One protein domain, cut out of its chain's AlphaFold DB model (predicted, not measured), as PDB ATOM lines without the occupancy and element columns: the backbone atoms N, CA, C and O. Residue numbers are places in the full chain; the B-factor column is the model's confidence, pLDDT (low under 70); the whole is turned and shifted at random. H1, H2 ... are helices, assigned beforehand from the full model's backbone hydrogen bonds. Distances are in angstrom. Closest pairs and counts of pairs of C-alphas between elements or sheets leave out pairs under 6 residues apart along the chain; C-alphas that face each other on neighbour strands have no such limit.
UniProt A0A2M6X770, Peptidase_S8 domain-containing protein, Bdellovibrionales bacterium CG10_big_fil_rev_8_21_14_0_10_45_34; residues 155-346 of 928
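What this domain is: This is residues 155 to 346 of the 928 residues of the protein "Peptidase_S8 domain-containing protein" of Bdellovibrionales bacterium CG10_big_fil_rev_8_21_14_0_10_45_34 (UniProt A0A2M6X770). A cluster of crossed helices, with H3 in its middle touching H1, H7 and H9, and H8 packed on H9, opens along H7 toward a looser end, where the hairpin of H5 and H6 makes the far tip. H4 leads out toward that hairpin, unnamed residues 252 to 268 lead back to H7, and residues 313 to 319 stick out. The printed part has 192 residues with nine named helices, H1 to H9 in chain order, and no named strand: all helix. It is only just compact, close to loose, with a radius of gyration of the C-alphas of 19.2 A and spans of 59 by 44 by 31 A.

How they stand to each other: Begin at H7, residues 269 to 293: its residues 284 to 291 touch H3, residues 194 to 204, about perpendicular at 76 degrees, with C-alphas 201 and 288 closest at 6.5 A. H7 also touches H1, residues 155 to 175, at a steep tilt of 56 degrees, C-alphas 169 and 290 being closest at 6.3 A. H2, residues 183 to 186, only just touches H7, with 3 pairs of C-alphas within 8 A, the closest 183 and 276, 7.4 A. H9, residues 322 to 341, touches H3 at a shallow tilt of 22 degrees, opposite ways, C-alphas 195 and 334 being closest at 5.5 A. H8, residues 297 to 314, touches H9 about perpendicular at 74 degrees, closest at C-alphas 308 and 326, 6.0 A. H5, residues 223 to 232, and H6, residues 234 to 251, form a helical hairpin, closest at C-alphas 230 and 237, 4.2 A. H4, residues 207 to 219, touches no helix but is near H7. Every O i to N i+4 pair is within hydrogen-bond range in the helices but H2, too short for one.

Where its parts are: Find C-alpha 155 at (131.015, 138.915, 160.121), where H1 begins its 30.0 A. H7 runs 34.6 A from C-alpha 269 at (165.986, 138.255, 182.489), and H9 ends at C-alpha 341, (132.613, 137.162, 168.979).

The domain as a whole: The C-alphas of Ser 156 and Glu 232 are farthest apart, 60.1 A. The printed part has no cut, and the H6 to H7 link is long. Look for pLDDT under 70 in 82 residues, among them 216 to 278.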
ATOM      1  N   PHE A 155     130.512 139.458 158.855       81.75
ATOM      2  CA  PHE A 155     131.015 138.915 160.121       81.75
ATOM      3  C   PHE A 155     131.285 137.410 160.075       81.75
ATOM      4  O   PHE A 155     132.277 136.945 160.649       81.75
ATOM      5  N   SER A 156     130.427 136.655 159.389       85.56
ATOM      6  CA  SER A 156     130.619 135.216 159.202       85.56
ATOM      7  C   SER A 156     131.890 134.960 158.400       85.56
ATOM      8  O   SER A 156     132.736 134.176 158.829       85.56
ATOM      9  N   LEU A 157     132.096 135.723 157.321       88.19
ATOM     10  CA  LEU A 157     133.307 135.644 156.506       88.19
ATOM     11  C   LEU A 157     134.571 136.021 157.299       88.19
ATOM     12  O   LEU A 157     135.578 135.316 157.254       88.19
ATOM     13  N   MET A 158     134.531 137.104 158.081       85.00
ATOM     14  CA  MET A 158     135.641 137.494 158.963       85.00
ATOM     15  C   MET A 158     135.979 136.400 159.985       85.00
ATOM     16  O   MET A 158     137.152 136.128 160.251       85.00
ATOM     17  N   THR A 159     134.956 135.768 160.562       86.38
ATOM     18  CA  THR A 159     135.111 134.694 161.551       86.38
ATOM     19  C   THR A 159     135.673 133.424 160.925       86.38
ATOM     20  O   THR A 159     136.511 132.762 161.544       86.38
ATOM     21  N   GLU A 160     135.272 133.115 159.694       92.19
ATOM     22  CA  GLU A 160     135.815 132.018 158.900       92.19
ATOM     23  C   GLU A 160     137.314 132.219 158.641       92.19
ATOM     24  O   GLU A 160     138.115 131.378 159.059       92.19
ATOM     25  N   PHE A 161     137.711 133.375 158.086       92.00
ATOM     26  CA  PHE A 161     139.125 133.719 157.881       92.00
ATOM     27  C   PHE A 161     139.927 133.645 159.174       92.00
ATOM     28  O   PHE A 161     141.029 133.095 159.195       92.00
ATOM     29  N   ASN A 162     139.381 134.187 160.264       89.56
ATOM     30  CA  ASN A 162     140.051 134.153 161.553       89.56
ATOM     31  C   ASN A 162     140.268 132.720 162.039       89.56
ATOM     32  O   ASN A 162     141.373 132.359 162.436       89.56
ATOM     33  N   THR A 163     139.222 131.899 162.006       91.19
ATOM     34  CA  THR A 163     139.261 130.531 162.526       91.19
ATOM     35  C   THR A 163     140.211 129.659 161.718       91.19
ATOM     36  O   THR A 163     141.017 128.938 162.315       91.19
ATOM     37  N   GLU A 164     140.149 129.738 160.389       95.00
ATOM     38  CA  GLU A 164     141.017 128.986 159.483       95.00
ATOM     39  C   GLU A 164     142.485 129.391 159.676       95.00
ATOM     40  O   GLU A 164     143.323 128.548 160.021       95.00
ATOM     41  N   PHE A 165     142.776 130.693 159.577       94.62
ATOM     42  CA  PHE A 165     144.139 131.208 159.656       94.62
ATOM     43  C   PHE A 165     144.769 130.976 161.028       94.62
ATOM     44  O   PHE A 165     145.885 130.463 161.113       94.62
ATOM     45  N   VAL A 166     144.065 131.306 162.117       91.88
ATOM     46  CA  VAL A 166     144.596 131.142 163.479       91.88
ATOM     47  C   VAL A 166     144.789 129.663 163.807       91.88
ATOM     48  O   VAL A 166     145.789 129.304 164.424       91.88
ATOM     49  N   SER A 167     143.899 128.772 163.361       95.19
ATOM     50  CA  SER A 167     144.083 127.329 163.571       95.19
ATOM     51  C   SER A 167     145.302 126.794 162.827       95.19
ATOM     52  O   SER A 167     146.083 126.031 163.404       95.19
ATOM     53  N   HIS A 168     145.492 127.208 161.572       96.00
ATOM     54  CA  HIS A 168     146.666 126.832 160.794       96.00
ATOM     55  C   HIS A 168     147.947 127.381 161.437       96.00
ATOM     56  O   HIS A 168     148.883 126.622 161.686       96.00
ATOM     57  N   PHE A 169     147.952 128.664 161.808       94.81
ATOM     58  CA  PHE A 169     149.073 129.322 162.472       94.81
ATOM     59  C   PHE A 169     149.457 128.639 163.790       94.81
ATOM     60  O   PHE A 169     150.618 128.288 163.972       94.81
ATOM     61  N   LEU A 170     148.496 128.381 164.685       94.38
ATOM     62  CA  LEU A 170     148.759 127.725 165.972       94.38
ATOM     63  C   LEU A 170     149.265 126.286 165.800       94.38
ATOM     64  O   LEU A 170     150.109 125.837 166.573       94.38
ATOM     65  N   THR A 171     148.804 125.576 164.765       96.50
ATOM     66  CA  THR A 171     149.322 124.240 164.434       96.50
ATOM     67  C   THR A 171     150.801 124.319 164.059       96.50
ATOM     68  O   THR A 171     151.616 123.601 164.635       96.50
ATOM     69  N   GLN A 172     151.168 125.240 163.161       96.56
ATOM     70  CA  GLN A 172     152.564 125.445 162.760       96.56
ATOM     71  C   GLN A 172     153.429 125.945 163.929       96.56
ATOM     72  O   GLN A 172     154.546 125.471 164.118       96.56
ATOM     73  N   LEU A 173     152.888 126.824 164.774       92.50
ATOM     74  CA  LEU A 173     153.549 127.328 165.979       92.50
ATOM     75  C   LEU A 173     153.871 126.207 166.974       92.50
ATOM     76  O   LEU A 173     154.980 126.153 167.499       92.50
ATOM     77  N   SER A 174     152.928 125.285 167.190       94.12
ATOM     78  CA  SER A 174     153.125 124.127 168.070       94.12
ATOM     79  C   SER A 174     154.143 123.118 167.526       94.12
ATOM     80  O   SER A 174     154.801 122.431 168.304       94.12
ATOM     81  N   ALA A 175     154.297 123.050 166.199       96.00
ATOM     82  CA  ALA A 175     155.264 122.186 165.531       96.00
ATOM     83  C   ALA A 175     156.671 122.808 165.445       96.00
ATOM     84  O   ALA A 175     157.646 122.089 165.225       96.00
ATOM     85  N   HIS A 176     156.796 124.127 165.619       96.00
ATOM     86  CA  HIS A 176     158.071 124.831 165.511       96.00
ATOM     87  C   HIS A 176     158.968 124.557 166.729       96.00
ATOM     88  O   HIS A 176     158.576 124.783 167.877       96.00
ATOM     89  N   GLU A 177     160.200 124.098 166.496       93.94
ATOM     90  CA  GLU A 177     161.070 123.556 167.551       93.94
ATOM     91  C   GLU A 177     161.425 124.576 168.650       93.94
ATOM     92  O   GLU A 177     161.425 124.231 169.836       93.94
ATOM     93  N   SER A 178     161.720 125.823 168.269       90.38
ATOM     94  CA  SER A 178     162.071 126.902 169.205       90.38
ATOM     95  C   SER A 178     160.843 127.570 169.840       90.38
ATOM     96  O   SER A 178     160.843 127.847 171.040       90.38
ATOM     97  N   LEU A 179     159.769 127.786 169.071       88.56
ATOM     98  CA  LEU A 179     158.596 128.552 169.510       88.56
ATOM     99  C   LEU A 179     157.635 127.740 170.379       88.56
ATOM    100  O   LEU A 179     157.019 128.286 171.292       88.56
ATOM    101  N   SER A 180     157.553 126.427 170.163       88.38
ATOM    102  CA  SER A 180     156.775 125.522 171.020       88.38
ATOM    103  C   SER A 180     157.280 125.478 172.469       88.38
ATOM    104  O   SER A 180     156.548 125.059 173.363       88.38
ATOM    105  N   LYS A 181     158.516 125.934 172.715       86.50
ATOM    106  CA  LYS A 181     159.149 126.009 174.041       86.50
ATOM    107  C   LYS A 181     159.266 127.442 174.581       86.50
ATOM    108  O   LYS A 181     159.733 127.613 175.705       86.50
ATOM    109  N   SER A 182     158.880 128.458 173.805       84.19
ATOM    110  CA  SER A 182     158.939 129.874 174.199       84.19
ATOM    111  C   SER A 182     157.594 130.362 174.749       84.19
ATOM    112  O   SER A 182     156.635 129.592 174.841       84.19
ATOM    113  N   LEU A 183     157.477 131.647 175.113       78.56
ATOM    114  CA  LEU A 183     156.195 132.211 175.554       78.56
ATOM    115  C   LEU A 183     155.112 132.201 174.471       78.56
ATOM    116  O   LEU A 183     153.929 132.176 174.813       78.56
ATOM    117  N   PHE A 184     155.489 132.132 173.192       81.44
ATOM    118  CA  PHE A 184     154.534 132.014 172.090       81.44
ATOM    119  C   PHE A 184     153.725 130.710 172.150       81.44
ATOM    120  O   PHE A 184     152.592 130.686 171.679       81.44
ATOM    121  N   SER A 185     154.227 129.663 172.815       83.50
ATOM    122  CA  SER A 185     153.471 128.425 173.075       83.50
ATOM    123  C   SER A 185     152.182 128.632 173.885       83.50
ATOM    124  O   SER A 185     151.299 127.777 173.864       83.50
ATOM    125  N   LYS A 186     152.054 129.766 174.592       82.31
ATOM    126  CA  LYS A 186     150.848 130.134 175.349       82.31
ATOM    127  C   LYS A 186     149.778 130.807 174.491       82.31
ATOM    128  O   LYS A 186     148.670 131.020 174.983       82.31
ATOM    129  N   LEU A 187     150.092 131.165 173.243       79.81
ATOM    130  CA  LEU A 187     149.100 131.709 172.324       79.81
ATOM    131  C   LEU A 187     148.028 130.658 172.047       79.81
ATOM    132  O   LEU A 187     148.306 129.489 171.797       79.81
ATOM    133  N   ASN A 188     146.780 131.100 172.083       85.31
ATOM    134  CA  ASN A 188     145.616 130.277 171.809       85.31
ATOM    135  C   ASN A 188     144.641 131.059 170.916       85.31
ATOM    136  O   ASN A 188     144.885 132.218 170.573       85.31
ATOM    137  N   ARG A 189     143.533 130.420 170.528       81.38
ATOM    138  CA  ARG A 189     142.538 131.016 169.619       81.38
ATOM    139  C   ARG A 189     141.828 132.248 170.194       81.38
ATOM    140  O   ARG A 189     141.255 133.008 169.427       81.38
ATOM    141  N   GLU A 190     141.855 132.437 171.511       76.19
ATOM    142  CA  GLU A 190     141.232 133.578 172.193       76.19
ATOM    143  C   GLU A 190     142.189 134.772 172.307       76.19
ATOM    144  O   GLU A 190     141.749 135.916 172.383       76.19
ATOM    145  N   ALA A 191     143.499 134.510 172.313       71.81
ATOM    146  CA  ALA A 191     144.543 135.510 172.512       71.81
ATOM    147  C   ALA A 191     144.997 136.201 171.215       71.81
ATOM    148  O   ALA A 191     145.722 137.192 171.277       71.81
ATOM    149  N   ILE A 192     144.627 135.675 170.042       81.94
ATOM    150  CA  ILE A 192     145.131 136.171 168.761       81.94
ATOM    151  C   ILE A 192     144.079 136.114 167.655       81.94
ATOM    152  O   ILE A 192     143.201 135.254 167.657       81.94
ATOM    153  N   SER A 193     144.192 137.022 166.684       87.50
ATOM    154  CA  SER A 193     143.318 137.075 165.513       87.50
ATOM    155  C   SER A 193     144.106 137.204 164.210       87.50
ATOM    156  O   SER A 193     145.247 137.676 164.203       87.50
ATOM    157  N   VAL A 194     143.481 136.835 163.088       87.94
ATOM    158  CA  VAL A 194     144.045 137.042 161.743       87.94
ATOM    159  C   VAL A 194     144.340 138.520 161.486       87.94
ATOM    160  O   VAL A 194     145.355 138.839 160.881       87.94
ATOM    161  N   PHE A 195     143.524 139.434 162.016       84.81
ATOM    162  CA  PHE A 195     143.723 140.877 161.862       84.81
ATOM    163  C   PHE A 195     144.970 141.373 162.611       84.81
ATOM    164  O   PHE A 195     145.763 142.138 162.054       84.81
ATOM    165  N   ALA A 196     145.190 140.886 163.839       79.19
ATOM    166  CA  ALA A 196     146.388 141.194 164.620       79.19
ATOM    167  C   ALA A 196     147.651 140.644 163.936       79.19
ATOM    168  O   ALA A 196     148.637 141.362 163.755       79.19
ATOM    169  N   LEU A 197     147.595 139.388 163.485       85.88
ATOM    170  CA  LEU A 197     148.691 138.728 162.774       85.88
ATOM    171  C   LEU A 197     148.988 139.397 161.426       85.88
ATOM    172  O   LEU A 197     150.152 139.623 161.098       85.88
ATOM    173  N   ALA A 198     147.963 139.810 160.680       85.62
ATOM    174  CA  ALA A 198     148.119 140.555 159.436       85.62
ATOM    175  C   ALA A 198     148.820 141.893 159.643       85.62
ATOM    176  O   ALA A 198     149.670 142.279 158.841       85.62
ATOM    177  N   ARG A 199     148.521 142.590 160.740       83.69
ATOM    178  CA  ARG A 199     149.179 143.857 161.064       83.69
ATOM    179  C   ARG A 199     150.670 143.659 161.330       83.69
ATOM    180  O   ARG A 199     151.479 144.435 160.815       83.69
ATOM    181  N   ILE A 200     151.029 142.616 162.083       81.75
ATOM    182  CA  ILE A 200     152.429 142.237 162.324       81.75
ATOM    183  C   ILE A 200     153.098 141.887 160.992       81.75
ATOM    184  O   ILE A 200     154.125 142.476 160.656       81.75
ATOM    185  N   ALA A 201     152.482 141.021 160.186       84.00
ATOM    186  CA  ALA A 201     153.014 140.601 158.893       84.00
ATOM    187  C   ALA A 201     153.250 141.792 157.941       84.00
ATOM    188  O   ALA A 201     154.347 141.948 157.413       84.00
ATOM    189  N   LEU A 202     152.279 142.698 157.775       79.75
ATOM    190  CA  LEU A 202     152.410 143.880 156.909       79.75
ATOM    191  C   LEU A 202     153.453 144.890 157.416       79.75
ATOM    192  O   LEU A 202     154.084 145.599 156.622       79.75
ATOM    193  N   LYS A 203     153.644 144.992 158.737       77.75
ATOM    194  CA  LYS A 203     154.710 145.819 159.314       77.75
ATOM    195  C   LYS A 203     156.083 145.199 159.025       77.75
ATOM    196  O   LYS A 203     156.982 145.926 158.613       77.75
ATOM    197  N   MET A 204     156.197 143.876 159.147       77.31
ATOM    198  CA  MET A 204     157.452 143.123 159.015       77.31
ATOM    199  C   MET A 204     157.827 142.735 157.578       77.31
ATOM    200  O   MET A 204     158.983 142.433 157.315       77.31
ATOM    201  N   GLN A 205     156.919 142.837 156.605       73.44
ATOM    202  CA  GLN A 205     157.240 142.673 155.179       73.44
ATOM    203  C   GLN A 205     158.227 143.720 154.635       73.44
ATOM    204  O   GLN A 205     158.652 143.608 153.490       73.44
ATOM    205  N   GLN A 206     158.596 144.741 155.415       73.88
ATOM    206  CA  GLN A 206     159.674 145.656 155.053       73.88
ATOM    207  C   GLN A 206     161.018 145.027 155.429       73.88
ATOM    208  O   GLN A 206     161.347 144.997 156.619       73.88
ATOM    209  N   PRO A 207     161.827 144.586 154.441       71.50
ATOM    210  CA  PRO A 207     163.116 143.969 154.717       71.50
ATOM    211  C   PRO A 207     164.000 144.905 155.527       71.50
ATOM    212  O   PRO A 207     164.714 144.436 156.396       71.50
ATOM    213  N   GLU A 208     163.886 146.219 155.317       75.19
ATOM    214  CA  GLU A 208     164.623 147.232 156.072       75.19
ATOM    215  C   GLU A 208     164.166 147.364 157.528       75.19
ATOM    216  O   GLU A 208     164.999 147.667 158.366       75.19
ATOM    217  N   ILE A 209     162.899 147.099 157.878       71.00
ATOM    218  CA  ILE A 209     162.472 147.079 159.289       71.00
ATOM    219  C   ILE A 209     163.017 145.834 159.970       71.00
ATOM    220  O   ILE A 209     163.596 145.941 161.041       71.00
ATOM    221  N   VAL A 210     162.873 144.658 159.354       69.50
ATOM    222  CA  VAL A 210     163.379 143.406 159.938       69.50
ATOM    223  C   VAL A 210     164.900 143.427 160.002       69.50
ATOM    224  O   VAL A 210     165.480 143.029 161.006       69.50
ATOM    225  N   LYS A 211     165.556 143.941 158.962       74.25
ATOM    226  CA  LYS A 211     167.002 144.133 158.903       74.25
ATOM    227  C   LYS A 211     167.459 145.214 159.865       74.25
ATOM    228  O   LYS A 211     168.398 144.935 160.581       74.25
ATOM    229  N   SER A 212     166.807 146.373 159.962       74.50
ATOM    230  CA  SER A 212     167.141 147.406 160.956       74.50
ATOM    231  C   SER A 212     166.928 146.884 162.364       74.50
ATOM    232  O   SER A 212     167.798 147.063 163.195       74.50
ATOM    233  N   PHE A 213     165.830 146.186 162.637       68.31
ATOM    234  CA  PHE A 213     165.570 145.579 163.937       68.31
ATOM    235  C   PHE A 213     166.616 144.507 164.257       68.31
ATOM    236  O   PHE A 213     167.175 144.496 165.347       68.31
ATOM    237  N   ARG A 214     166.957 143.648 163.289       70.19
ATOM    238  CA  ARG A 214     168.001 142.624 163.423       70.19
ATOM    239  C   ARG A 214     169.388 143.244 163.552       70.19
ATOM    240  O   ARG A 214     170.163 142.778 164.365       70.19
ATOM    241  N   GLU A 215     169.725 144.271 162.788       73.06
ATOM    242  CA  GLU A 215     171.010 144.973 162.817       73.06
ATOM    243  C   GLU A 215     171.143 145.816 164.073       73.06
ATOM    244  O   GLU A 215     172.201 145.800 164.679       73.06
ATOM    245  N   GLU A 216     170.094 146.503 164.511       67.00
ATOM    246  CA  GLU A 216     170.033 147.230 165.773       67.00
ATOM    247  C   GLU A 216     170.120 146.261 166.944       67.00
ATOM    248  O   GLU A 216     170.934 146.477 167.833       67.00
ATOM    249  N   TYR A 217     169.410 145.135 166.905       64.81
ATOM    250  CA  TYR A 217     169.558 144.049 167.869       64.81
ATOM    251  C   TYR A 217     170.967 143.444 167.852       64.81
ATOM    252  O   TYR A 217     171.556 143.243 168.907       64.81
ATOM    253  N   LEU A 218     171.560 143.198 166.679       67.81
ATOM    254  CA  LEU A 218     172.912 142.644 166.526       67.81
ATOM    255  C   LEU A 218     174.012 143.663 166.887       67.81
ATOM    256  O   LEU A 218     175.074 143.281 167.375       67.81
ATOM    257  N   LYS A 219     173.764 144.960 166.698       64.88
ATOM    258  CA  LYS A 219     174.637 146.087 167.070       64.88
ATOM    259  C   LYS A 219     174.515 146.410 168.561       64.88
ATOM    260  O   LYS A 219     175.519 146.726 169.200       64.88
ATOM    261  N   ASN A 220     173.318 146.246 169.124       56.62
ATOM    262  CA  ASN A 220     173.008 146.289 170.556       56.62
ATOM    263  C   ASN A 220     173.215 144.938 171.250       56.62
ATOM    264  O   ASN A 220     173.192 144.881 172.480       56.62
ATOM    265  N   LYS A 221     173.639 143.901 170.509       53.41
ATOM    266  CA  LYS A 221     174.331 142.686 170.978       53.41
ATOM    267  C   LYS A 221     175.694 143.009 171.590       53.41
ATOM    268  O   LYS A 221     176.591 142.174 171.671       53.41
ATOM    269  N   GLY A 222     175.813 144.192 172.176       48.47
ATOM    270  CA  GLY A 222     176.554 144.409 173.389       48.47
ATOM    271  C   GLY A 222     176.066 143.520 174.535       48.47
ATOM    272  O   GLY A 222     176.009 143.998 175.650       48.47
ATOM    273  N   ALA A 223     175.835 142.222 174.332       50.28
ATOM    274  CA  ALA A 223     176.148 141.268 175.380       50.28
ATOM    275  C   ALA A 223     177.617 141.466 175.797       50.28
ATOM    276  O   ALA A 223     177.900 141.451 176.985       50.28
ATOM    277  N   ASP A 224     178.519 141.820 174.869       52.88
ATOM    278  CA  ASP A 224     179.908 142.182 175.182       52.88
ATOM    279  C   ASP A 224     180.092 143.618 175.695       52.88
ATOM    280  O   ASP A 224     180.940 143.854 176.551       52.88
ATOM    281  N   LYS A 225     179.290 144.589 175.238       52.53
ATOM    282  CA  LYS A 225     179.349 145.985 175.717       52.53
ATOM    283  C   LYS A 225     178.670 146.151 177.084       52.53
ATOM    284  O   LYS A 225     179.209 146.856 177.925       52.53
ATOM    285  N   LEU A 226     177.561 145.451 177.342       47.28
ATOM    286  CA  LEU A 226     176.883 145.342 178.640       47.28
ATOM    287  C   LEU A 226     177.597 144.360 179.585       47.28
ATOM    288  O   LEU A 226     177.600 144.621 180.783       47.28
ATOM    289  N   ARG A 227     178.278 143.297 179.101       50.69
ATOM    290  CA  ARG A 227     179.243 142.534 179.931       50.69
ATOM    291  C   ARG A 227     180.419 143.405 180.337       50.69
ATOM    292  O   ARG A 227     180.765 143.378 181.508       50.69
ATOM    293  N   LYS A 228     181.014 144.179 179.421       55.12
ATOM    294  CA  LYS A 228     182.118 145.101 179.746       55.12
ATOM    295  C   LYS A 228     181.668 146.219 180.689       55.12
ATOM    296  O   LYS A 228     182.270 146.379 181.739       55.12
ATOM    297  N   LEU A 229     180.551 146.897 180.413       48.59
ATOM    298  CA  LEU A 229     179.992 147.935 181.296       48.59
ATOM    299  C   LEU A 229     179.495 147.383 182.642       48.59
ATOM    300  O   LEU A 229     179.604 148.061 183.659       48.59
ATOM    301  N   GLY A 230     178.960 146.160 182.672       49.44
ATOM    302  CA  GLY A 230     178.551 145.470 183.896       49.44
ATOM    303  C   GLY A 230     179.726 144.939 184.722       49.44
ATOM    304  O   GLY A 230     179.628 144.917 185.946       49.44
ATOM    305  N   ALA A 231     180.833 144.565 184.076       56.38
ATOM    306  CA  ALA A 231     182.086 144.197 184.736       56.38
ATOM    307  C   ALA A 231     182.851 145.428 185.255       56.38
ATOM    308  O   ALA A 231     183.454 145.365 186.320       56.38
ATOM    309  N   GLU A 232     182.798 146.554 184.538       61.72
ATOM    310  CA  GLU A 232     183.467 147.806 184.916       61.72
ATOM    311  C   GLU A 232     182.652 148.639 185.922       61.72
ATOM    312  O   GLU A 232     183.227 149.395 186.706       61.72
ATOM    313  N   ASN A 233     181.316 148.528 185.932       60.97
ATOM    314  CA  ASN A 233     180.466 149.259 186.874       60.97
ATOM    315  C   ASN A 233     179.106 148.557 187.125       60.97
ATOM    316  O   ASN A 233     178.108 148.873 186.462       60.97
ATOM    317  N   PRO A 234     179.019 147.651 188.119       64.19
ATOM    318  CA  PRO A 234     177.853 146.788 188.345       64.19
ATOM    319  C   PRO A 234     176.528 147.547 188.512       64.19
ATOM    320  O   PRO A 234     175.501 147.125 187.986       64.19
ATOM    321  N   LYS A 235     176.557 148.714 189.173       59.84
ATOM    322  CA  LYS A 235     175.363 149.541 189.428       59.84
ATOM    323  C   LYS A 235     174.858 150.276 188.181       59.84
ATOM    324  O   LYS A 235     173.653 150.422 188.008       59.84
ATOM    325  N   LYS A 236     175.754 150.720 187.287       51.56
ATOM    326  CA  LYS A 236     175.357 151.312 185.993       51.56
ATOM    327  C   LYS A 236     174.922 150.238 185.000       51.56
ATOM    328  O   LYS A 236     173.959 150.452 184.277       51.56
ATOM    329  N   GLY A 237     175.582 149.080 184.990       53.84
ATOM    330  CA  GLY A 237     175.220 147.958 184.122       53.84
ATOM    331  C   GLY A 237     173.863 147.321 184.441       53.84
ATOM    332  O   GLY A 237     173.312 146.645 183.577       53.84
ATOM    333  N   GLN A 238     173.332 147.518 185.651       53.53
ATOM    334  CA  GLN A 238     171.965 147.131 186.015       53.53
ATOM    335  C   GLN A 238     170.955 148.157 185.486       53.53
ATOM    336  O   GLN A 238     170.103 147.808 184.685       53.53
ATOM    337  N   ARG A 239     171.182 149.450 185.743       53.50
ATOM    338  CA  ARG A 239     170.334 150.538 185.229       53.50
ATOM    339  C   ARG A 239     170.256 150.608 183.693       53.50
ATOM    340  O   ARG A 239     169.188 150.837 183.151       53.50
ATOM    341  N   TYR A 240     171.363 150.373 182.983       51.53
ATOM    342  CA  TYR A 240     171.367 150.287 181.511       51.53
ATOM    343  C   TYR A 240     170.704 149.011 180.975       51.53
ATOM    344  O   TYR A 240     170.235 149.013 179.839       51.53
ATOM    345  N   ARG A 241     170.688 147.924 181.760       53.22
ATOM    346  CA  ARG A 241     169.916 146.724 181.421       53.22
ATOM    347  C   ARG A 241     168.428 147.005 181.575       53.22
ATOM    348  O   ARG A 241     167.697 146.722 180.640       53.22
ATOM    349  N   ASP A 242     168.022 147.639 182.667       51.03
ATOM    350  CA  ASP A 242     166.614 147.925 182.949       51.03
ATOM    351  C   ASP A 242     166.045 148.969 181.962       51.03
ATOM    352  O   ASP A 242     165.074 148.685 181.270       51.03
ATOM    353  N   GLU A 243     166.728 150.107 181.753       52.78
ATOM    354  CA  GLU A 243     166.292 151.157 180.806       52.78
ATOM    355  C   GLU A 243     166.404 150.736 179.324       52.78
ATOM    356  O   GLU A 243     165.695 151.268 178.466       52.78
ATOM    357  N   GLY A 244     167.331 149.827 178.996       51.00
ATOM    358  CA  GLY A 244     167.525 149.305 177.638       51.00
ATOM    359  C   GLY A 244     166.530 148.202 177.277       51.00
ATOM    360  O   GLY A 244     166.072 148.151 176.139       51.00
ATOM    361  N   ILE A 245     166.171 147.352 178.245       47.66
ATOM    362  CA  ILE A 245     165.114 146.346 178.109       47.66
ATOM    363  C   ILE A 245     163.746 147.034 178.072       47.66
ATOM    364  O   ILE A 245     162.959 146.707 177.193       47.66
ATOM    365  N   GLU A 246     163.484 148.031 178.926       46.31
ATOM    366  CA  GLU A 246     162.251 148.827 178.855       46.31
ATOM    367  C   GLU A 246     162.100 149.521 177.503       46.31
ATOM    368  O   GLU A 246     161.060 149.367 176.877       46.31
ATOM    369  N   ARG A 247     163.132 150.212 176.993       46.62
ATOM    370  CA  ARG A 247     163.063 150.830 175.655       46.62
ATOM    371  C   ARG A 247     162.879 149.806 174.539       46.62
ATOM    372  O   ARG A 247     162.017 149.998 173.697       46.62
ATOM    373  N   ALA A 248     163.611 148.691 174.559       44.94
ATOM    374  CA  ALA A 248     163.444 147.644 173.551       44.94
ATOM    375  C   ALA A 248     162.043 147.005 173.593       44.94
ATOM    376  O   ALA A 248     161.484 146.718 172.541       44.94
ATOM    377  N   ILE A 249     161.454 146.816 174.778       45.09
ATOM    378  CA  ILE A 249     160.080 146.320 174.950       45.09
ATOM    379  C   ILE A 249     159.051 147.371 174.506       45.09
ATOM    380  O   ILE A 249     158.052 147.011 173.892       45.09
ATOM    381  N   HIS A 250     159.304 148.652 174.779       44.34
ATOM    382  CA  HIS A 250     158.406 149.766 174.466       44.34
ATOM    383  C   HIS A 250     158.450 150.183 172.980       44.34
ATOM    384  O   HIS A 250     157.463 150.709 172.465       44.34
ATOM    385  N   ASP A 251     159.568 149.925 172.289       43.19
ATOM    386  CA  ASP A 251     159.764 150.174 170.853       43.19
ATOM    387  C   ASP A 251     159.420 148.942 169.984       43.19
ATOM    388  O   ASP A 251     159.207 149.054 168.770       43.19
ATOM    389  N   LEU A 252     159.325 147.751 170.591       46.00
ATOM    390  CA  LEU A 252     158.810 146.553 169.934       46.00
ATOM    391  C   LEU A 252     157.283 146.668 169.734       46.00
ATOM    392  O   LEU A 252     156.559 147.034 170.656       46.00
ATOM    393  N   PRO A 253     156.740 146.298 168.561       41.75
ATOM    394  CA  PRO A 253     155.314 146.413 168.275       41.75
ATOM    395  C   PRO A 253     154.491 145.266 168.890       41.75
ATOM    396  O   PRO A 253     153.813 144.538 168.167       41.75
ATOM    397  N   TRP A 254     154.537 145.088 170.213       45.38
ATOM    398  CA  TRP A 254     153.612 144.207 170.934       45.38
ATOM    399  C   TRP A 254     152.335 144.983 171.260       45.38
ATOM    400  O   TRP A 254     152.135 145.439 172.377       45.38
ATOM    401  N   GLU A 255     151.438 145.122 170.290       39.00
ATOM    402  CA  GLU A 255     150.032 145.431 170.587       39.00
ATOM    403  C   GLU A 255     149.239 144.118 170.693       39.00
ATOM    404  O   GLU A 255     148.273 143.893 169.966       39.00
ATOM    405  N   MET A 256     149.686 143.208 171.564       38.94
ATOM    406  CA  MET A 256     148.822 142.138 172.068       38.94
ATOM    407  C   MET A 256     148.111 142.664 173.319       38.94
ATOM    408  O   MET A 256     148.716 143.399 174.099       38.94
ATOM    409  N   GLU A 257     146.821 142.358 173.483       36.78
ATOM    410  CA  GLU A 257     146.022 142.880 174.600       36.78
ATOM    411  C   GLU A 257     146.672 142.589 175.974       36.78
ATOM    412  O   GLU A 257     147.281 141.529 176.151       36.78
ATOM    413  N   PRO A 258     146.482 143.466 176.986       34.41
ATOM    414  CA  PRO A 258     147.078 143.331 178.324       34.41
ATOM    415  C   PRO A 258     146.704 142.051 179.095       34.41
ATOM    416  O   PRO A 258     147.226 141.803 180.176       34.41
ATOM    417  N   THR A 259     145.789 141.226 178.580       34.28
ATOM    418  CA  THR A 259     145.263 140.031 179.256       34.28
ATOM    419  C   THR A 259     146.275 138.894 179.399       34.28
ATOM    420  O   THR A 259     146.050 137.972 180.183       34.28
ATOM    421  N   LEU A 260     147.397 138.934 178.679       34.34
ATOM    422  CA  LEU A 260     148.499 137.991 178.858       34.34
ATOM    423  C   LEU A 260     149.454 138.538 179.924       34.34
ATOM    424  O   LEU A 260     150.481 139.132 179.601       34.34
ATOM    425  N   GLY A 261     149.104 138.353 181.201       32.81
ATOM    426  CA  GLY A 261     149.971 138.716 182.323       32.81
ATOM    427  C   GLY A 261     151.406 138.245 182.069       32.81
ATOM    428  O   GLY A 261     151.643 137.066 181.786       32.81
ATOM    429  N   THR A 262     152.369 139.168 182.080       34.75
ATOM    430  CA  THR A 262     153.743 138.778 181.750       34.75
ATOM    431  C   THR A 262     154.353 137.949 182.870       34.75
ATOM    432  O   THR A 262     154.134 138.277 184.038       34.75
ATOM    433  N   PRO A 263     155.159 136.928 182.542       36.06
ATOM    434  CA  PRO A 263     155.835 136.125 183.549       36.06
ATOM    435  C   PRO A 263     156.840 136.967 184.342       36.06
ATOM    436  O   PRO A 263     157.488 137.857 183.795       36.06
ATOM    437  N   ASP A 264     156.980 136.646 185.621       35.50
ATOM    438  CA  ASP A 264     157.939 137.252 186.541       35.50
ATOM    439  C   ASP A 264     159.374 136.849 186.134       35.50
ATOM    440  O   ASP A 264     159.720 135.663 186.133       35.50
ATOM    441  N   PHE A 265     160.216 137.810 185.735       37.78
ATOM    442  CA  PHE A 265     161.589 137.537 185.292       37.78
ATOM    443  C   PHE A 265     162.600 137.882 186.393       37.78
ATOM    444  O   PHE A 265     162.913 139.044 186.639       37.78
ATOM    445  N   GLY A 266     163.153 136.848 187.033       35.25
ATOM    446  CA  GLY A 266     164.313 136.967 187.920       35.25
ATOM    447  C   GLY A 266     165.612 137.350 187.178       35.25
ATOM    448  O   GLY A 266     165.595 137.583 185.972       35.25
ATOM    449  N   PRO A 267     166.778 137.375 187.855       32.50
ATOM    450  CA  PRO A 267     168.064 137.870 187.323       32.50
ATOM    451  C   PRO A 267     168.624 137.160 186.066       32.50
ATOM    452  O   PRO A 267     169.622 137.615 185.507       32.50
ATOM    453  N   ASP A 268     167.957 136.115 185.564       39.44
ATOM    454  CA  ASP A 268     168.152 135.530 184.227       39.44
ATOM    455  C   ASP A 268     167.405 136.284 183.099       39.44
ATOM    456  O   ASP A 268     167.441 135.868 181.938       39.44
ATOM    457  N   ALA A 269     166.777 137.427 183.403       40.00
ATOM    458  CA  ALA A 269     165.986 138.255 182.489       40.00
ATOM    459  C   ALA A 269     166.709 138.600 181.179       40.00
ATOM    460  O   ALA A 269     166.077 138.702 180.140       40.00
ATOM    461  N   SER A 270     168.041 138.715 181.175       37.12
ATOM    462  CA  SER A 270     168.795 138.967 179.939       37.12
ATOM    463  C   SER A 270     168.759 137.777 178.974       37.12
ATOM    464  O   SER A 270     168.693 137.983 177.771       37.12
ATOM    465  N   LYS A 271     168.783 136.534 179.476       41.28
ATOM    466  CA  LYS A 271     168.612 135.336 178.639       41.28
ATOM    467  C   LYS A 271     167.159 135.158 178.236       41.28
ATOM    468  O   LYS A 271     166.930 134.829 177.087       41.28
ATOM    469  N   ALA A 272     166.212 135.407 179.138       45.47
ATOM    470  CA  ALA A 272     164.794 135.361 178.805       45.47
ATOM    471  C   ALA A 272     164.456 136.389 177.715       45.47
ATOM    472  O   ALA A 272     163.922 136.010 176.693       45.47
ATOM    473  N   VAL A 273     164.895 137.644 177.838       45.91
ATOM    474  CA  VAL A 273     164.701 138.683 176.811       45.91
ATOM    475  C   VAL A 273     165.400 138.335 175.492       45.91
ATOM    476  O   VAL A 273     164.826 138.558 174.435       45.91
ATOM    477  N   LEU A 274     166.608 137.754 175.512       44.59
ATOM    478  CA  LEU A 274     167.280 137.298 174.282       44.59
ATOM    479  C   LEU A 274     166.568 136.092 173.640       44.59
ATOM    480  O   LEU A 274     166.414 136.074 172.425       44.59
ATOM    481  N   ILE A 275     166.101 135.128 174.442       55.41
ATOM    482  CA  ILE A 275     165.275 133.986 174.007       55.41
ATOM    483  C   ILE A 275     163.934 134.481 173.455       55.41
ATOM    484  O   ILE A 275     163.439 133.929 172.481       55.41
ATOM    485  N   GLU A 276     163.371 135.545 174.021       62.78
ATOM    486  CA  GLU A 276     162.134 136.166 173.551       62.78
ATOM    487  C   GLU A 276     162.346 137.002 172.282       62.78
ATOM    488  O   GLU A 276     161.450 137.051 171.449       62.78
ATOM    489  N   ILE A 277     163.519 137.613 172.066       65.44
ATOM    490  CA  ILE A 277     163.822 138.326 170.811       65.44
ATOM    491  C   ILE A 277     164.176 137.348 169.685       65.44
ATOM    492  O   ILE A 277     163.704 137.524 168.564       65.44
ATOM    493  N   GLU A 278     164.976 136.313 169.958       69.44
ATOM    494  CA  GLU A 278     165.214 135.225 168.998       69.44
ATOM    495  C   GLU A 278     163.902 134.488 168.704       69.44
ATOM    496  O   GLU A 278     163.553 134.312 167.542       69.44
ATOM    497  N   GLY A 279     163.102 134.210 169.735       80.06
ATOM    498  CA  GLY A 279     161.738 133.708 169.599       80.06
ATOM    499  C   GLY A 279     160.824 134.657 168.823       80.06
ATOM    500  O   GLY A 279     159.996 134.202 168.052       80.06
ATOM    501  N   PHE A 280     160.970 135.975 168.950       80.69
ATOM    502  CA  PHE A 280     160.184 136.926 168.163       80.69
ATOM    503  C   PHE A 280     160.596 136.928 166.687       80.69
ATOM    504  O   PHE A 280     159.735 136.989 165.814       80.69
ATOM    505  N   LEU A 281     161.894 136.835 166.385       82.12
ATOM    506  CA  LEU A 281     162.370 136.713 165.004       82.12
ATOM    507  C   LEU A 281     161.901 135.400 164.371       82.12
ATOM    508  O   LEU A 281     161.367 135.436 163.264       82.12
ATOM    509  N   ASP A 282     162.020 134.286 165.093       85.94
ATOM    510  CA  ASP A 282     161.495 132.983 164.681       85.94
ATOM    511  C   ASP A 282     159.968 133.037 164.505       85.94
ATOM    512  O   ASP A 282     159.427 132.477 163.557       85.94
ATOM    513  N   PHE A 283     159.253 133.758 165.376       87.62
ATOM    514  CA  PHE A 283     157.808 133.970 165.273       87.62
ATOM    515  C   PHE A 283     157.440 134.769 164.023       87.62
ATOM    516  O   PHE A 283     156.497 134.408 163.323       87.62
ATOM    517  N   VAL A 284     158.175 135.841 163.716       86.69
ATOM    518  CA  VAL A 284     157.966 136.646 162.503       86.69
ATOM    519  C   VAL A 284     158.292 135.835 161.252       86.69
ATOM    520  O   VAL A 284     157.562 135.928 160.263       86.69
ATOM    521  N   GLU A 285     159.351 135.027 161.282       89.06
ATOM    522  CA  GLU A 285     159.708 134.128 160.186       89.06
ATOM    523  C   GLU A 285     158.619 133.073 159.966       89.06
ATOM    524  O   GLU A 285     158.109 132.951 158.852       89.06
ATOM    525  N   LEU A 286     158.176 132.398 161.031       92.50
ATOM    526  CA  LEU A 286     157.069 131.447 160.987       92.50
ATOM    527  C   LEU A 286     155.788 132.102 160.466       92.50
ATOM    528  O   LEU A 286     155.131 131.557 159.584       92.50
ATOM    529  N   LEU A 287     155.426 133.274 160.986       90.81
ATOM    530  CA  LEU A 287     154.253 134.014 160.534       90.81
ATOM    531  C   LEU A 287     154.361 134.357 159.048       90.81
ATOM    532  O   LEU A 287     153.383 134.224 158.320       90.81
ATOM    533  N   THR A 288     155.545 134.751 158.580       89.50
ATOM    534  CA  THR A 288     155.796 135.034 157.162       89.50
ATOM    535  C   THR A 288     155.616 133.779 156.308       89.50
ATOM    536  O   THR A 288     154.949 133.844 155.278       89.50
ATOM    537  N   GLN A 289     156.141 132.633 156.749       92.06
ATOM    538  CA  GLN A 289     155.963 131.348 156.066       92.06
ATOM    539  C   GLN A 289     154.490 130.926 156.034       92.06
ATOM    540  O   GLN A 289     153.984 130.524 154.989       92.06
ATOM    541  N   VAL A 290     153.781 131.056 157.157       92.88
ATOM    542  CA  VAL A 290     152.345 130.762 157.252       92.88
ATOM    543  C   VAL A 290     151.556 131.657 156.306       92.88
ATOM    544  O   VAL A 290     150.751 131.156 155.533       92.88
ATOM    545  N   VAL A 291     151.826 132.960 156.300       91.69
ATOM    546  CA  VAL A 291     151.198 133.924 155.389       91.69
ATOM    547  C   VAL A 291     151.436 133.557 153.920       91.69
ATOM    548  O   VAL A 291     150.500 133.591 153.127       91.69
ATOM    549  N   GLN A 292     152.662 133.180 153.550       90.88
ATOM    550  CA  GLN A 292     153.011 132.811 152.173       90.88
ATOM    551  C   GLN A 292     152.362 131.500 151.716       90.88
ATOM    552  O   GLN A 292     152.066 131.351 150.532       90.88
ATOM    553  N   ASN A 293     152.144 130.563 152.642       94.06
ATOM    554  CA  ASN A 293     151.641 129.225 152.341       94.06
ATOM    555  C   ASN A 293     150.137 129.055 152.607       94.06
ATOM    556  O   ASN A 293     149.564 128.042 152.206       94.06
ATOM    557  N   HIS A 294     149.483 130.006 153.281       94.12
ATOM    558  CA  HIS A 294     148.063 129.895 153.601       94.12
ATOM    559  C   HIS A 294     147.217 130.058 152.324       94.12
ATOM    560  O   HIS A 294     147.276 131.110 151.679       94.12
ATOM    561  N   PRO A 295     146.379 129.064 151.966       92.44
ATOM    562  CA  PRO A 295     145.736 128.988 150.650       92.44
ATOM    563  C   PRO A 295     144.827 130.185 150.348       92.44
ATOM    564  O   PRO A 295     144.704 130.596 149.199       92.44
ATOM    565  N   ARG A 296     144.233 130.777 151.390       95.19
ATOM    566  CA  ARG A 296     143.296 131.905 151.282       95.19
ATOM    567  C   ARG A 296     143.860 133.254 151.729       95.19
ATOM    568  O   ARG A 296     143.113 134.211 151.901       95.19
ATOM    569  N   TRP A 297     145.174 133.373 151.929       93.69
ATOM    570  CA  TRP A 297     145.754 134.650 152.372       93.69
ATOM    571  C   TRP A 297     145.538 135.785 151.363       93.69
ATOM    572  O   TRP A 297     145.193 136.905 151.735       93.69
ATOM    573  N   ASN A 298     145.698 135.489 150.072       93.44
ATOM    574  CA  ASN A 298     145.484 136.476 149.011       93.44
ATOM    575  C   ASN A 298     144.013 136.904 148.912       93.44
ATOM    576  O   ASN A 298     143.739 138.063 148.620       93.44
ATOM    577  N   GLU A 299     143.081 135.992 149.195       94.81
ATOM    578  CA  GLU A 299     141.645 136.282 149.278       94.81
ATOM    579  C   GLU A 299     141.350 137.233 150.450       94.81
ATOM    580  O   GLU A 299     140.724 138.274 150.261       94.81
ATOM    581  N   PHE A 300     141.904 136.955 151.639       93.12
ATOM    582  CA  PHE A 300     141.813 137.850 152.797       93.12
ATOM    583  C   PHE A 300     142.359 139.254 152.492       93.12
ATOM    584  O   PHE A 300     141.714 140.254 152.810       93.12
ATOM    585  N   LEU A 301     143.535 139.344 151.857       91.19
ATOM    586  CA  LEU A 301     144.116 140.629 151.467       91.19
ATOM    587  C   LEU A 301     143.257 141.367 150.439       91.19
ATOM    588  O   LEU A 301     143.128 142.580 150.552       91.19
ATOM    589  N   ALA A 302     142.641 140.665 149.485       92.56
ATOM    590  CA  ALA A 302     141.731 141.281 148.522       92.56
ATOM    591  C   ALA A 302     140.498 141.891 149.215       92.56
ATOM    592  O   ALA A 302     140.110 143.018 148.912       92.56
ATOM    593  N   HIS A 303     139.922 141.203 150.203       92.31
ATOM    594  CA  HIS A 303     138.812 141.744 150.992       92.31
ATOM    595  C   HIS A 303     139.227 142.910 151.893       92.31
ATOM    596  O   HIS A 303     138.495 143.894 152.011       92.31
ATOM    597  N   LEU A 304     140.415 142.835 152.500       88.69
ATOM    598  CA  LEU A 304     140.987 143.953 153.246       88.69
ATOM    599  C   LEU A 304     141.228 145.160 152.332       88.69
ATOM    600  O   LEU A 304     140.951 146.290 152.726       88.69
ATOM    601  N   ASP A 305     141.710 144.926 151.115       89.38
ATOM    602  CA  ASP A 305     141.936 145.970 150.122       89.38
ATOM    603  C   ASP A 305     140.631 146.611 149.671       89.38
ATOM    604  O   ASP A 305     140.583 147.830 149.572       89.38
ATOM    605  N   ASN A 306     139.550 145.850 149.502       89.19
ATOM    606  CA  ASN A 306     138.228 146.423 149.240       89.19
ATOM    607  C   ASN A 306     137.765 147.333 150.391       89.19
ATOM    608  O   ASN A 306     137.347 148.466 150.148       89.19
ATOM    609  N   HIS A 307     137.927 146.903 151.646       86.69
ATOM    610  CA  HIS A 307     137.624 147.735 152.816       86.69
ATOM    611  C   HIS A 307     138.459 149.028 152.859       86.69
ATOM    612  O   HIS A 307     137.937 150.113 153.125       86.69
ATOM    613  N   VAL A 308     139.760 148.924 152.576       83.50
ATOM    614  CA  VAL A 308     140.680 150.070 152.535       83.50
ATOM    615  C   VAL A 308     140.331 151.001 151.384       83.50
ATOM    616  O   VAL A 308     140.233 152.203 151.602       83.50
ATOM    617  N   SER A 309     140.109 150.465 150.184       83.12
ATOM    618  CA  SER A 309     139.721 151.228 149.000       83.12
ATOM    619  C   SER A 309     138.429 151.990 149.236       83.12
ATOM    620  O   SER A 309     138.377 153.169 148.907       83.12
ATOM    621  N   TYR A 310     137.430 151.380 149.881       82.94
ATOM    622  CA  TYR A 310     136.220 152.090 150.289       82.94
ATOM    623  C   TYR A 310     136.543 153.270 151.213       82.94
ATOM    624  O   TYR A 310     136.147 154.398 150.934       82.94
ATOM    625  N   LYS A 311     137.335 153.061 152.273       79.75
ATOM    626  CA  LYS A 311     137.696 154.138 153.215       79.75
ATOM    627  C   LYS A 311     138.540 155.250 152.600       79.75
ATOM    628  O   LYS A 311     138.334 156.414 152.931       79.75
ATOM    629  N   VAL A 312     139.488 154.902 151.735       78.25
ATOM    630  CA  VAL A 312     140.323 155.868 151.007       78.25
ATOM    631  C   VAL A 312     139.471 156.666 150.032       78.25
ATOM    632  O   VAL A 312     139.628 157.875 149.942       78.25
ATOM    633  N   TYR A 313     138.539 156.008 149.345       74.56
ATOM    634  CA  TYR A 313     137.647 156.677 148.413       74.56
ATOM    635  C   TYR A 313     136.702 157.657 149.102       74.56
ATOM    636  O   TYR A 313     136.498 158.762 148.610       74.56
ATOM    637  N   ARG A 314     136.142 157.258 150.251       70.25
ATOM    638  CA  ARG A 314     135.310 158.147 151.063       70.25
ATOM    639  C   ARG A 314     136.140 159.320 151.586       70.25
ATOM    640  O   ARG A 314     135.676 160.437 151.549       70.25
ATOM    641  N   ASN A 315     137.389 159.128 152.009       67.62
ATOM    642  CA  ASN A 315     138.204 160.220 152.558       67.62
ATOM    643  C   ASN A 315     139.439 160.543 151.683       67.62
ATOM    644  O   ASN A 315     140.552 160.157 152.051       67.62
ATOM    645  N   PRO A 316     139.266 161.233 150.535       58.94
ATOM    646  CA  PRO A 316     140.340 161.494 149.571       58.94
ATOM    647  C   PRO A 316     141.348 162.557 150.034       58.94
ATOM    648  O   PRO A 316     142.513 162.499 149.639       58.94
ATOM    649  N   ASP A 317     140.939 163.499 150.895       53.25
ATOM    650  CA  ASP A 317     141.816 164.556 151.442       53.25
ATOM    651  C   ASP A 317     142.867 164.007 152.413       53.25
ATOM    652  O   ASP A 317     143.866 164.646 152.759       53.25
ATOM    653  N   ALA A 318     142.671 162.759 152.809       56.03
ATOM    654  CA  ALA A 318     143.604 161.958 153.546       56.03
ATOM    655  C   ALA A 318     144.740 161.509 152.591       56.03
ATOM    656  O   ALA A 318     144.781 160.352 152.174       56.03
ATOM    657  N   VAL A 319     145.680 162.407 152.249       50.06
ATOM    658  CA  VAL A 319     146.942 162.076 151.545       50.06
ATOM    659  C   VAL A 319     147.798 161.184 152.453       50.06
ATOM    660  O   VAL A 319     148.769 161.617 153.069       50.06
ATOM    661  N   PHE A 320     147.407 159.924 152.591       59.47
ATOM    662  CA  PHE A 320     148.091 158.933 153.404       59.47
ATOM    663  C   PHE A 320     148.603 157.802 152.525       59.47
ATOM    664  O   PHE A 320     147.986 157.401 151.541       59.47
ATOM    665  N   ASP A 321     149.743 157.259 152.935       76.75
ATOM    666  CA  ASP A 321     150.257 155.994 152.432       76.75
ATOM    667  C   ASP A 321     149.179 154.899 152.593       76.75
ATOM    668  O   ASP A 321     148.670 154.675 153.699       76.75
ATOM    669  N   LEU A 322     148.839 154.201 151.498       77.00
ATOM    670  CA  LEU A 322     147.920 153.051 151.481       77.00
ATOM    671  C   LEU A 322     148.277 152.024 152.563       77.00
ATOM    672  O   LEU A 322     147.400 151.361 153.121       77.00
ATOM    673  N   LYS A 323     149.565 151.912 152.903       77.19
ATOM    674  CA  LYS A 323     150.035 151.053 153.987       77.19
ATOM    675  C   LYS A 323     149.491 151.480 155.352       77.19
ATOM    676  O   LYS A 323     149.026 150.623 156.107       77.19
ATOM    677  N   THR A 324     149.521 152.772 155.668       76.50
ATOM    678  CA  THR A 324     148.962 153.315 156.915       76.50
ATOM    679  C   THR A 324     147.460 153.048 156.977       76.50
ATOM    680  O   THR A 324     146.961 152.562 157.990       76.50
ATOM    681  N   LYS A 325     146.747 153.229 155.858       78.38
ATOM    682  CA  LYS A 325     145.301 152.962 155.775       78.38
ATOM    683  C   LYS A 325     144.944 151.482 155.929       78.38
ATOM    684  O   LYS A 325     143.954 151.168 156.594       78.38
ATOM    685  N   ARG A 326     145.766 150.566 155.402       79.56
ATOM    686  CA  ARG A 326     145.654 149.121 155.682       79.56
ATOM    687  C   ARG A 326     145.798 148.820 157.173       79.56
ATOM    688  O   ARG A 326     145.005 148.055 157.713       79.56
ATOM    689  N   GLN A 327     146.763 149.435 157.857       76.81
ATOM    690  CA  GLN A 327     146.959 149.229 159.298       76.81
ATOM    691  C   GLN A 327     145.797 149.783 160.136       76.81
ATOM    692  O   GLN A 327     145.299 149.075 161.007       76.81
ATOM    693  N   GLU A 328     145.324 150.997 159.844       75.94
ATOM    694  CA  GLU A 328     144.137 151.580 160.489       75.94
ATOM    695  C   GLU A 328     142.898 150.694 160.292       75.94
ATOM    696  O   GLU A 328     142.140 150.443 161.231       75.94
ATOM    697  N   SER A 329     142.716 150.179 159.075       77.38
ATOM    698  CA  SER A 329     141.606 149.288 158.729       77.38
ATOM    699  C   SER A 329     141.661 147.973 159.498       77.38
ATOM    700  O   SER A 329     140.643 147.543 160.029       77.38
ATOM    701  N   LEU A 330     142.846 147.371 159.640       75.56
ATOM    702  CA  LEU A 330     143.029 146.165 160.449       75.56
ATOM    703  C   LEU A 330     142.677 146.390 161.923       75.56
ATOM    704  O   LEU A 330     142.028 145.535 162.515       75.56
ATOM    705  N   VAL A 331     143.043 147.536 162.509       71.56
ATOM    706  CA  VAL A 331     142.688 147.871 163.902       71.56
ATOM    707  C   VAL A 331     141.175 148.015 164.071       71.56
ATOM    708  O   VAL A 331     140.603 147.495 165.036       71.56
ATOM    709  N   LYS A 332     140.513 148.687 163.121       71.12
ATOM    710  CA  LYS A 332     139.053 148.836 163.121       71.12
ATOM    711  C   LYS A 332     138.359 147.476 162.968       71.12
ATOM    712  O   LYS A 332     137.543 147.127 163.814       71.12
ATOM    713  N   LEU A 333     138.744 146.673 161.973       72.06
ATOM    714  CA  LEU A 333     138.186 145.332 161.742       72.06
ATOM    715  C   LEU A 333     138.436 144.379 162.921       72.06
ATOM    716  O   LEU A 333     137.536 143.640 163.306       72.06
ATOM    717  N   GLN A 334     139.620 144.426 163.540       74.75
ATOM    718  CA  GLN A 334     139.929 143.646 164.742       74.75
ATOM    719  C   GLN A 334     139.005 144.015 165.907       74.75
ATOM    720  O   GLN A 334     138.493 143.128 166.588       74.75
ATOM    721  N   THR A 335     138.796 145.316 166.133       66.12
ATOM    722  CA  THR A 335     137.913 145.823 167.194       66.12
ATOM    723  C   THR A 335     136.483 145.329 166.986       66.12
ATOM    724  O   THR A 335     135.895 144.742 167.893       66.12
ATOM    725  N   VAL A 336     135.986 145.478 165.759       63.72
ATOM    726  CA  VAL A 336     134.652 145.057 165.325       63.72
ATOM    727  C   VAL A 336     134.449 143.542 165.486       63.72
ATOM    728  O   VAL A 336     133.467 143.089 166.073       63.72
ATOM    729  N   TRP A 337     135.405 142.732 165.024       70.81
ATOM    730  CA  TRP A 337     135.340 141.272 165.138       70.81
ATOM    731  C   TRP A 337     135.317 140.789 166.594       70.81
ATOM    732  O   TRP A 337     134.552 139.891 166.960       70.81
ATOM    733  N   TYR A 338     136.140 141.398 167.447       66.19
ATOM    734  CA  TYR A 338     136.251 141.016 168.852       66.19
ATOM    735  C   TYR A 338     134.971 141.313 169.643       66.19
ATOM    736  O   TYR A 338     134.528 140.502 170.457       66.19
ATOM    737  N   GLU A 339     134.338 142.458 169.387       60.03
ATOM    738  CA  GLU A 339     133.054 142.804 170.003       60.03
ATOM    739  C   GLU A 339     131.928 141.861 169.576       60.03
ATOM    740  O   GLU A 339     131.051 141.562 170.386       60.03
ATOM    741  N   HIS A 340     131.950 141.381 168.330       62.00
ATOM    742  CA  HIS A 340     130.946 140.448 167.826       62.00
ATOM    743  C   HIS A 340     131.108 139.057 168.461       62.00
ATOM    744  O   HIS A 340     130.153 138.493 168.990       62.00
ATOM    745  N   THR A 341     132.331 138.525 168.489       57.84
ATOM    746  CA  THR A 341     132.613 137.162 168.979       57.84
ATOM    747  C   THR A 341     132.471 136.997 170.495       57.84
ATOM    748  O   THR A 341     132.098 135.921 170.957       57.84
ATOM    749  N   ARG A 342     132.689 138.055 171.289       56.75
ATOM    750  CA  ARG A 342     132.508 138.009 172.754       56.75
ATOM    751  C   ARG A 342     131.062 138.134 173.237       56.75
ATOM    752  O   ARG A 342     130.806 137.882 174.412       56.75
ATOM    753  N   ARG A 343     130.112 138.479 172.364       46.97
ATOM    754  CA  ARG A 343     128.675 138.551 172.703       46.97
ATOM    755  C   ARG A 343     127.998 137.185 172.853       46.97
ATOM    756  O   ARG A 343     126.821 137.138 173.196       46.97
ATOM    757  N   LEU A 344     128.720 136.082 172.659       32.75
ATOM    758  CA  LEU A 344     128.245 134.736 172.970       32.75
ATOM    759  C   LEU A 344     128.803 134.283 174.330       32.75
ATOM    760  O   LEU A 344     129.905 133.736 174.380       32.75
ATOM    761  N   PRO A 345     128.082 134.449 175.454       35.75
ATOM    762  CA  PRO A 345     128.367 133.620 176.611       35.75
ATOM    763  C   PRO A 345     127.993 132.173 176.267       35.75
ATOM    764  O   PRO A 345     126.938 131.912 175.683       35.75
ATOM    765  N   SER A 346     128.841 131.213 176.645       37.66
ATOM    766  CA  SER A 346     128.460 129.803 176.615       37.66
ATOM    767  C   SER A 346     127.179 129.627 177.442       37.66
ATOM    768  O   SER A 346     127.133 129.901 178.644       37.66
TER     769      SER A 346